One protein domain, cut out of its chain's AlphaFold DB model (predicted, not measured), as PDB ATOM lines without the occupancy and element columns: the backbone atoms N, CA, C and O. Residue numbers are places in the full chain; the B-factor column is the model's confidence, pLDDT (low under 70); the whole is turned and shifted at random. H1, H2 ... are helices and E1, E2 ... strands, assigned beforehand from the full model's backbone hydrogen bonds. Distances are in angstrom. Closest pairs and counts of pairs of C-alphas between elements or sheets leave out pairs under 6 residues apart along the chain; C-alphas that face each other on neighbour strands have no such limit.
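This is residues 26 to 94 of the 110 residues of an uncharacterized protein of Streptomyces sp. SID8361 (UniProt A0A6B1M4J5). A long two-stranded hairpin, E1 and E2, makes an arm, and residues 35 to 41 of the loop at its far end stick out free. At the arm's other end H1, E3 and H2 make a small, loose head, with H2 packed on the last residues of E2. The printed part has 69 residues, with two named helices and three named strands in the order E1, E2, H1, E3, H2; the class is mixed, helices and strands, and the one sheet, E1 - E2, is antiparallel. The whole is loose, with a radius of gyration of the C-alphas of 15.7 A, and elongated, spanning 46 by 28 by 19 A.

Start at E1, residues 26 to 31, and look across to E2, residues 46 to 52. These two are antiparallel neighbours and a hairpin, their directions 155 degrees apart. C-alphas 30 and 47 face each other at 4.5 A; N 27 is within hydrogen-bond range of O 50 at 2.8 A, and N 31 of O 46 at 2.9 A. Next comes H1, residues 54 to 64, which is apart from E1. Further along lies E3, residues 73 to 75, which pairs with no named strand and is apart from E1, E2 and H1. Then look at H2, residues 80 to 87, from which E3 is also apart. The closest C-alphas of E2 and H2 are those of Gly 51 and Thr 82, 4.2 A apart. H1 and H2 are close but not clearly touching; their closest C-alphas, of Ala 56 and Leu 86, are 7.4 A apart. They run the same way at a steep tilt of 38 degrees, only just past shallow. In H1 and H2 every O i to N i+4 pair is within hydrogen-bond range.

Find C-alpha 26 at (7.394, 12.241, 3.026); from there E1 runs 16.4 A to C-alpha 31. E2 runs 18.4 A from C-alpha 46 to C-alpha 52. Find C-alpha 54 at (5.513, 21.777, 8.670), where H1 begins; it runs 15.2 A to C-alpha 64. E3 is short, from Ala 73 to Val 75. H2 runs from C-alpha 80 to C-alpha 87 at (11.797, 21.679, -5.408).

The two C-alphas farthest apart are those of Ala 39 and Gly 66, 46.9 A. The printed part runs from 26 to 94 with no cut. The link from E1 to E2, residues 32 to 45, is long; E2 to H1 and E3 to H2 are tight, and H1 to E3 is short. The mean pLDDT of the printed part is 84.8, and look for values under 70 at residues 87 to 94, of which 87 belongs to H2.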
ATOM      1  N   ARG A  26       8.122  12.914   4.100       91.88
ATOM      2  CA  ARG A  26       7.394  12.241   3.026       91.88
ATOM      3  C   ARG A  26       5.977  11.958   3.509       91.88
ATOM      4  O   ARG A  26       5.761  11.015   4.270       91.88
ATOM      5  N   ASP A  27       5.016  12.704   2.989       92.56
ATOM      6  CA  ASP A  27       3.605  12.486   3.278       92.56
ATOM      7  C   ASP A  27       3.130  11.222   2.552       92.56
ATOM      8  O   ASP A  27       3.136  11.138   1.320       92.56
ATOM      9  N   LEU A  28       2.713  10.217   3.324       94.56
ATOM     10  CA  LEU A  28       2.138   8.971   2.822       94.56
ATOM     11  C   LEU A  28       0.641   8.948   3.105       94.56
ATOM     12  O   LEU A  28       0.209   8.791   4.246       94.56
ATOM     13  N   GLY A  29      -0.160   9.046   2.051       94.56
ATOM     14  CA  GLY A  29      -1.609   9.076   2.179       94.56
ATOM     15  C   GLY A  29      -2.297   7.879   1.545       94.56
ATOM     16  O   GLY A  29      -1.894   7.384   0.490       94.56
ATOM     17  N   HIS A  30      -3.379   7.433   2.180       96.81
ATOM     18  CA  HIS A  30      -4.229   6.355   1.687       96.81
ATOM     19  C   HIS A  30      -5.692   6.789   1.718       96.81
ATOM     20  O   HIS A  30      -6.197   7.231   2.748       96.81
ATOM     21  N   THR A  31      -6.398   6.632   0.598       97.25
ATOM     22  CA  THR A  31      -7.852   6.809   0.564       97.25
ATOM     23  C   THR A  31      -8.502   5.512   1.012       97.25
ATOM     24  O   THR A  31      -8.384   4.481   0.343       97.25
ATOM     25  N   LEU A  32      -9.197   5.553   2.143       96.75
ATOM     26  CA  LEU A  32      -9.882   4.400   2.717       96.75
ATOM     27  C   LEU A  32     -11.396   4.537   2.518       96.75
ATOM     28  O   LEU A  32     -11.908   5.653   2.585       96.75
ATOM     29  N   PRO A  33     -12.135   3.428   2.332       96.12
ATOM     30  CA  PRO A  33     -13.597   3.482   2.291       96.12
ATOM     31  C   PRO A  33     -14.195   3.887   3.649       96.12
ATOM     32  O   PRO A  33     -15.312   4.388   3.718       96.12
ATOM     33  N   ARG A  34     -13.448   3.661   4.739       94.75
ATOM     34  CA  ARG A  34     -13.751   4.099   6.106       94.75
ATOM     35  C   ARG A  34     -12.473   4.144   6.938       94.75
ATOM     36  O   ARG A  34     -11.511   3.445   6.623       94.75
ATOM     37  N   LEU A  35     -12.488   4.892   8.039       95.06
ATOM     38  CA  LEU A  35     -11.412   4.837   9.028       95.06
ATOM     39  C   LEU A  35     -11.365   3.463   9.704       95.06
ATOM     40  O   LEU A  35     -12.399   2.876  10.038       95.06
ATOM     41  N   VAL A  36     -10.150   2.963   9.912       94.00
ATOM     42  CA  VAL A  36      -9.904   1.740  10.677       94.00
ATOM     43  C   VAL A  36     -10.101   2.040  12.163       94.00
ATOM     44  O   VAL A  36      -9.699   3.097  12.644       94.00
ATOM     45  N   ARG A  37     -10.742   1.123  12.892       93.56
ATOM     46  CA  ARG A  37     -10.952   1.216  14.342       93.56
ATOM     47  C   ARG A  37     -10.392  -0.027  15.023       93.56
ATOM     48  O   ARG A  37     -10.581  -1.127  14.504       93.56
ATOM     49  N   GLY A  38      -9.764   0.149  16.187       93.19
ATOM     50  CA  GLY A  38      -9.180  -0.946  16.969       93.19
ATOM     51  C   GLY A  38      -8.247  -1.825  16.133       93.19
ATOM     52  O   GLY A  38      -7.504  -1.319  15.298       93.19
ATOM     53  N   ALA A  39      -8.346  -3.144  16.306       94.38
ATOM     54  CA  ALA A  39      -7.587  -4.137  15.538       94.38
ATOM     55  C   ALA A  39      -8.180  -4.438  14.140       94.38
ATOM     56  O   ALA A  39      -7.905  -5.482  13.551       94.38
ATOM     57  N   GLY A  40      -9.045  -3.564  13.615       91.44
ATOM     58  CA  GLY A  40      -9.659  -3.748  12.305       91.44
ATOM     59  C   GLY A  40      -8.651  -3.654  11.157       91.44
ATOM     60  O   GLY A  40      -7.587  -3.056  11.276       91.44
ATOM     61  N   GLN A  41      -9.023  -4.200  10.002       94.94
ATOM     62  CA  GLN A  41      -8.255  -4.077   8.764       94.94
ATOM     63  C   GLN A  41      -9.149  -3.534   7.647       94.94
ATOM     64  O   GLN A  41     -10.362  -3.762   7.619       94.94
ATOM     65  N   THR A  42      -8.565  -2.779   6.719       95.56
ATOM     66  CA  THR A  42      -9.257  -2.329   5.510       95.56
ATOM     67  C   THR A  42      -8.282  -2.221   4.346       95.56
ATOM     68  O   THR A  42      -7.081  -2.047   4.545       95.56
ATOM     69  N   ARG A  43      -8.807  -2.309   3.124       96.56
ATOM     70  CA  ARG A  43      -8.022  -2.139   1.904       96.56
ATOM     71  C   ARG A  43      -8.118  -0.690   1.440       96.56
ATOM     72  O   ARG A  43      -9.215  -0.164   1.261       96.56
ATOM     73  N   ALA A  44      -6.970  -0.058   1.219       97.38
ATOM     74  CA  ALA A  44      -6.926   1.257   0.597       97.38
ATOM     75  C   ALA A  44      -7.426   1.183  -0.854       97.38
ATOM     76  O   ALA A  44      -7.091   0.258  -1.594       97.38
ATOM     77  N   THR A  45      -8.213   2.175  -1.259       97.38
ATOM     78  CA  THR A  45      -8.694   2.332  -2.643       97.38
ATOM     79  C   THR A  45      -7.713   3.125  -3.497       97.38
ATOM     80  O   THR A  45      -7.654   2.931  -4.708       97.38
ATOM     81  N   ARG A  46      -6.925   4.008  -2.871       97.12
ATOM     82  CA  ARG A  46      -5.845   4.776  -3.502       97.12
ATOM     83  C   ARG A  46      -4.705   4.996  -2.518       97.12
ATOM     84  O   ARG A  46      -4.923   5.021  -1.307       97.12
ATOM     85  N   ARG A  47      -3.510   5.211  -3.063       96.62
ATOM     86  CA  ARG A  47      -2.315   5.662  -2.347       96.62
ATOM     87  C   ARG A  47      -1.781   6.913  -3.035       96.62
ATOM     88  O   ARG A  47      -1.763   6.963  -4.262       96.62
ATOM     89  N   PHE A  48      -1.315   7.879  -2.257       93.25
ATOM     90  CA  PHE A  48      -0.526   8.999  -2.752       93.25
ATOM     91  C   PHE A  48       0.736   9.176  -1.909       93.25
ATOM     92  O   PHE A  48       0.824   8.691  -0.779       93.25
ATOM     93  N   GLN A  49       1.729   9.824  -2.505       92.31
ATOM     94  CA  GLN A  49       2.970  10.222  -1.853       92.31
ATOM     95  C   GLN A  49       3.277  11.647  -2.295       92.31
ATOM     96  O   GLN A  49       3.112  11.937  -3.482       92.31
ATOM     97  N   ALA A  50       3.676  12.499  -1.360       90.75
ATOM     98  CA  ALA A  50       4.059  13.878  -1.630       90.75
ATOM     99  C   ALA A  50       5.183  14.318  -0.681       90.75
ATOM    100  O   ALA A  50       5.382  13.720   0.379       90.75
ATOM    101  N   GLY A  51       5.907  15.368  -1.053       90.12
ATOM    102  CA  GLY A  51       6.762  16.096  -0.122       90.12
ATOM    103  C   GLY A  51       5.946  16.991   0.810       90.12
ATOM    104  O   GLY A  51       5.049  17.698   0.350       90.12
ATOM    105  N   GLY A  52       6.272  16.959   2.101       90.75
ATOM    106  CA  GLY A  52       5.546  17.655   3.161       90.75
ATOM    107  C   GLY A  52       6.431  17.999   4.362       90.75
ATOM    108  O   GLY A  52       7.636  18.221   4.222       90.75
ATOM    109  N   GLY A  53       5.815  18.060   5.544       91.38
ATOM    110  CA  GLY A  53       6.415  18.554   6.790       91.38
ATOM    111  C   GLY A  53       6.100  20.030   7.051       91.38
ATOM    112  O   GLY A  53       5.979  20.838   6.124       91.38
ATOM    113  N   GLU A  54       5.931  20.415   8.317       92.19
ATOM    114  CA  GLU A  54       5.513  21.777   8.670       92.19
ATOM    115  C   GLU A  54       6.542  22.818   8.233       92.19
ATOM    116  O   GLU A  54       6.161  23.867   7.708       92.19
ATOM    117  N   GLY A  55       7.837  22.518   8.396       90.88
ATOM    118  CA  GLY A  55       8.923  23.389   7.950       90.88
ATOM    119  C   GLY A  55       8.877  23.602   6.438       90.88
ATOM    120  O   GLY A  55       8.860  24.740   5.966       90.88
ATOM    121  N   ALA A  56       8.750  22.515   5.676       90.25
ATOM    122  CA  ALA A  56       8.608  22.578   4.225       90.25
ATOM    123  C   ALA A  56       7.376  23.383   3.778       90.25
ATOM    124  O   ALA A  56       7.481  24.253   2.911       90.25
ATOM    125  N   HIS A  57       6.212  23.145   4.390       91.44
ATOM    126  CA  HIS A  57       4.976  23.847   4.047       91.44
ATOM    127  C   HIS A  57       5.029  25.338   4.391       91.44
ATOM    128  O   HIS A  57       4.625  26.171   3.575       91.44
ATOM    129  N   GLN A  58       5.550  25.698   5.564       91.56
ATOM    130  CA  GLN A  58       5.717  27.098   5.953       91.56
ATOM    131  C   GLN A  58       6.693  27.818   5.019       91.56
ATOM    132  O   GLN A  58       6.390  28.919   4.551       91.56
ATOM    133  N   ALA A  59       7.819  27.179   4.687       88.88
ATOM    134  CA  ALA A  59       8.794  27.736   3.761       88.88
ATOM    135  C   ALA A  59       8.204  27.937   2.357       88.88
ATOM    136  O   ALA A  59       8.412  28.980   1.735       88.88
ATOM    137  N   LEU A  60       7.384  26.989   1.896       87.62
ATOM    138  CA  LEU A  60       6.672  27.069   0.623       87.62
ATOM    139  C   LEU A  60       5.681  28.217   0.575       87.62
ATOM    140  O   LEU A  60       5.665  28.992  -0.383       87.62
ATOM    141  N   ILE A  61       4.867  28.364   1.612       89.19
ATOM    142  CA  ILE A  61       3.914  29.468   1.690       89.19
ATOM    143  C   ILE A  61       4.665  30.805   1.686       89.19
ATOM    144  O   ILE A  61       4.332  31.681   0.887       89.19
ATOM    145  N   ALA A  62       5.713  30.949   2.501       87.19
ATOM    146  CA  ALA A  62       6.522  32.165   2.545       87.19
ATOM    147  C   ALA A  62       7.160  32.485   1.179       87.19
ATOM    148  O   ALA A  62       7.081  33.626   0.712       87.19
ATOM    149  N   ARG A  63       7.705  31.478   0.485       85.75
ATOM    150  CA  ARG A  63       8.290  31.633  -0.854       85.75
ATOM    151  C   ARG A  63       7.250  32.047  -1.897       85.75
ATOM    152  O   ARG A  63       7.499  32.974  -2.664       85.75
ATOM    153  N   ARG A  64       6.060  31.432  -1.888       86.62
ATOM    154  CA  ARG A  64       4.928  31.796  -2.768       86.62
ATOM    155  C   ARG A  64       4.419  33.217  -2.531       86.62
ATOM    156  O   ARG A  64       3.929  33.848  -3.460       86.62
ATOM    157  N   LEU A  65       4.563  33.730  -1.311       87.44
ATOM    158  CA  LEU A  65       4.260  35.121  -0.961       87.44
ATOM    159  C   LEU A  65       5.387  36.100  -1.343       87.44
ATOM    160  O   LEU A  65       5.270  37.298  -1.089       87.44
ATOM    161  N   GLY A  66       6.458  35.614  -1.978       84.50
ATOM    162  CA  GLY A  66       7.551  36.424  -2.509       84.50
ATOM    163  C   GLY A  66       8.720  36.621  -1.549       84.50
ATOM    164  O   GLY A  66       9.567  37.469  -1.820       84.50
ATOM    165  N   ALA A  67       8.784  35.880  -0.439       85.25
ATOM    166  CA  ALA A  67       9.952  35.906   0.432       85.25
ATOM    167  C   ALA A  67      11.128  35.112  -0.166       85.25
ATOM    168  O   ALA A  67      10.951  34.177  -0.952       85.25
ATOM    169  N   ASP A  68      12.342  35.468   0.230       85.25
ATOM    170  CA  ASP A  68      13.526  34.627   0.076       85.25
ATOM    171  C   ASP A  68      13.694  33.754   1.327       85.25
ATOM    172  O   ASP A  68      13.716  34.271   2.451       85.25
ATOM    173  N   VAL A  69      13.697  32.432   1.132       84.00
ATOM    174  CA  VAL A  69      13.456  31.456   2.204       84.00
ATOM    175  C   VAL A  69      14.441  30.289   2.146       84.00
ATOM    176  O   VAL A  69      14.175  29.298   1.462       84.00
ATOM    177  N   PRO A  70      15.568  30.358   2.873       84.12
ATOM    178  CA  PRO A  70      16.369  29.175   3.153       84.12
ATOM    179  C   PRO A  70      15.628  28.217   4.104       84.12
ATOM    180  O   PRO A  70      15.048  28.644   5.107       84.12
ATOM    181  N   LEU A  71      15.698  26.917   3.802       82.94
ATOM    182  CA  LEU A  71      15.196  25.814   4.632       82.94
ATOM    183  C   LEU A  71      16.321  24.787   4.861       82.94
ATOM    184  O   LEU A  71      16.441  23.830   4.093       82.94
ATOM    185  N   PRO A  72      17.191  24.977   5.868       82.44
ATOM    186  CA  PRO A  72      18.082  23.915   6.319       82.44
ATOM    187  C   PRO A  72      17.262  22.762   6.916       82.44
ATOM    188  O   PRO A  72      16.424  22.975   7.793       82.44
ATOM    189  N   ALA A  73      17.517  21.542   6.448       78.94
ATOM    190  CA  ALA A  73      16.839  20.337   6.910       78.94
ATOM    191  C   ALA A  73      17.770  19.124   6.819       78.94
ATOM    192  O   ALA A  73      18.591  19.019   5.908       78.94
ATOM    193  N   LEU A  74      17.620  18.181   7.748       83.81
ATOM    194  CA  LEU A  74      18.269  16.877   7.658       83.81
ATOM    195  C   LEU A  74      17.284  15.880   7.064       83.81
ATOM    196  O   LEU A  74      16.190  15.705   7.591       83.81
ATOM    197  N   VAL A  75      17.682  15.229   5.976       83.69
ATOM    198  CA  VAL A  75      16.840  14.249   5.283       83.69
ATOM    199  C   VAL A  75      17.573  12.925   5.096       83.69
ATOM    200  O   VAL A  75      18.807  12.865   5.120       83.69
ATOM    201  N   GLY A  76      16.806  11.849   4.915       84.19
ATOM    202  CA  GLY A  76      17.341  10.533   4.574       84.19
ATOM    203  C   GLY A  76      17.962  10.494   3.174       84.19
ATOM    204  O   GLY A  76      17.688  11.338   2.319       84.19
ATOM    205  N   GLY A  77      18.791   9.479   2.915       83.81
ATOM    206  CA  GLY A  77      19.404   9.265   1.596       83.81
ATOM    207  C   GLY A  77      18.401   8.957   0.476       83.81
ATOM    208  O   GLY A  77      18.743   9.085  -0.694       83.81
ATOM    209  N   ASP A  78      17.168   8.593   0.821       84.38
ATOM    210  CA  ASP A  78      16.077   8.278  -0.099       84.38
ATOM    211  C   ASP A  78      15.151   9.477  -0.374       84.38
ATOM    212  O   ASP A  78      14.115   9.322  -1.019       84.38
ATOM    213  N   ALA A  79      15.488  10.678   0.104       84.75
ATOM    214  CA  ALA A  79      14.607  11.846   0.064       84.75
ATOM    215  C   ALA A  79      14.428  12.488  -1.323       84.75
ATOM    216  O   ALA A  79      13.679  13.449  -1.443       84.75
ATOM    217  N   GLU A  80      15.068  11.979  -2.376       83.75
ATOM    218  CA  GLU A  80      15.124  12.637  -3.689       83.75
ATOM    219  C   GLU A  80      13.744  12.966  -4.271       83.75
ATOM    220  O   GLU A  80      13.500  14.095  -4.687       83.75
ATOM    221  N   ARG A  81      12.792  12.029  -4.197       83.62
ATOM    222  CA  ARG A  81      11.414  12.275  -4.649       83.62
ATOM    223  C   ARG A  81      10.680  13.302  -3.780       83.62
ATOM    224  O   ARG A  81       9.999  14.169  -4.309       83.62
ATOM    225  N   THR A  82      10.855  13.216  -2.462       86.12
ATOM    226  CA  THR A  82      10.281  14.159  -1.489       86.12
ATOM    227  C   THR A  82      10.782  15.577  -1.763       86.12
ATOM    228  O   THR A  82      10.006  16.529  -1.794       86.12
ATOM    229  N   LEU A  83      12.086  15.711  -2.014       83.62
ATOM    230  CA  LEU A  83      12.708  16.973  -2.375       83.62
ATOM    231  C   LEU A  83      12.252  17.447  -3.750       83.62
ATOM    232  O   LEU A  83      12.008  18.632  -3.879       83.62
ATOM    233  N   ALA A  84      12.091  16.576  -4.749       82.62
ATOM    234  CA  ALA A  84      11.592  16.962  -6.072       82.62
ATOM    235  C   ALA A  84      10.172  17.551  -6.007       82.62
ATOM    236  O   ALA A  84       9.913  18.599  -6.605       82.62
ATOM    237  N   ASP A  85       9.287  16.942  -5.213       80.88
ATOM    238  CA  ASP A  85       7.935  17.456  -4.972       80.88
ATOM    239  C   ASP A  85       7.982  18.871  -4.352       80.88
ATOM    240  O   ASP A  85       7.210  19.751  -4.738       80.88
ATOM    241  N   LEU A  86       8.951  19.125  -3.463       76.00
ATOM    242  CA  LEU A  86       9.188  20.421  -2.808       76.00
ATOM    243  C   LEU A  86      10.082  21.387  -3.617       76.00
ATOM    244  O   LEU A  86      10.090  22.589  -3.351       76.00
ATOM    245  N   ALA A  87      10.846  20.907  -4.600       66.56
ATOM    246  CA  ALA A  87      11.797  21.679  -5.408       66.56
ATOM    247  C   ALA A  87      11.091  22.483  -6.500       66.56
ATOM    248  O   ALA A  87      11.562  23.548  -6.888       66.56
ATOM    249  N   THR A  88       9.886  22.063  -6.894       52.69
ATOM    250  CA  THR A  88       8.951  22.917  -7.648       52.69
ATOM    251  C   THR A  88       8.518  24.171  -6.865       52.69
ATOM    252  O   THR A  88       7.793  25.019  -7.383       52.69
ATOM    253  N   ALA A  89       8.953  24.289  -5.607       47.66
ATOM    254  CA  ALA A  89       8.310  25.079  -4.580       47.66
ATOM    255  C   ALA A  89       9.304  25.916  -3.723       47.66
ATOM    256  O   ALA A  89       9.012  27.089  -3.478       47.66
ATOM    257  N   VAL A  90      10.457  25.379  -3.270       48.25
ATOM    258  CA  VAL A  90      11.347  26.062  -2.284       48.25
ATOM    259  C   VAL A  90      12.841  25.716  -2.350       48.25
ATOM    260  O   VAL A  90      13.666  26.572  -2.045       48.25
ATOM    261  N   VAL A  91      13.231  24.484  -2.687       51.56
ATOM    262  CA  VAL A  91      14.585  23.998  -2.349       51.56
ATOM    263  C   VAL A  91      15.576  24.209  -3.498       51.56
ATOM    264  O   VAL A  91      15.489  23.542  -4.524       51.56
ATOM    265  N   VAL A  92      16.554  25.100  -3.308       43.97
ATOM    266  CA  VAL A  92      17.726  25.214  -4.192       43.97
ATOM    267  C   VAL A  92      18.805  24.227  -3.716       43.97
ATOM    268  O   VAL A  92      19.253  24.329  -2.564       43.97
ATOM    269  N   PRO A  93      19.258  23.282  -4.563       39.81
ATOM    270  CA  PRO A  93      20.438  22.471  -4.276       39.81
ATOM    271  C   PRO A  93      21.658  23.382  -4.077       39.81
ATOM    272  O   PRO A  93      21.942  24.222  -4.926       39.81
ATOM    273  N   GLY A  94      22.377  23.233  -2.962       40.56
ATOM    274  CA  GLY A  94      23.578  24.032  -2.666       40.56
ATOM    275  C   GLY A  94      23.396  25.150  -1.633       40.56
ATOM    276  O   GLY A  94      24.357  25.855  -1.338       40.56
TER     277      GLY A  94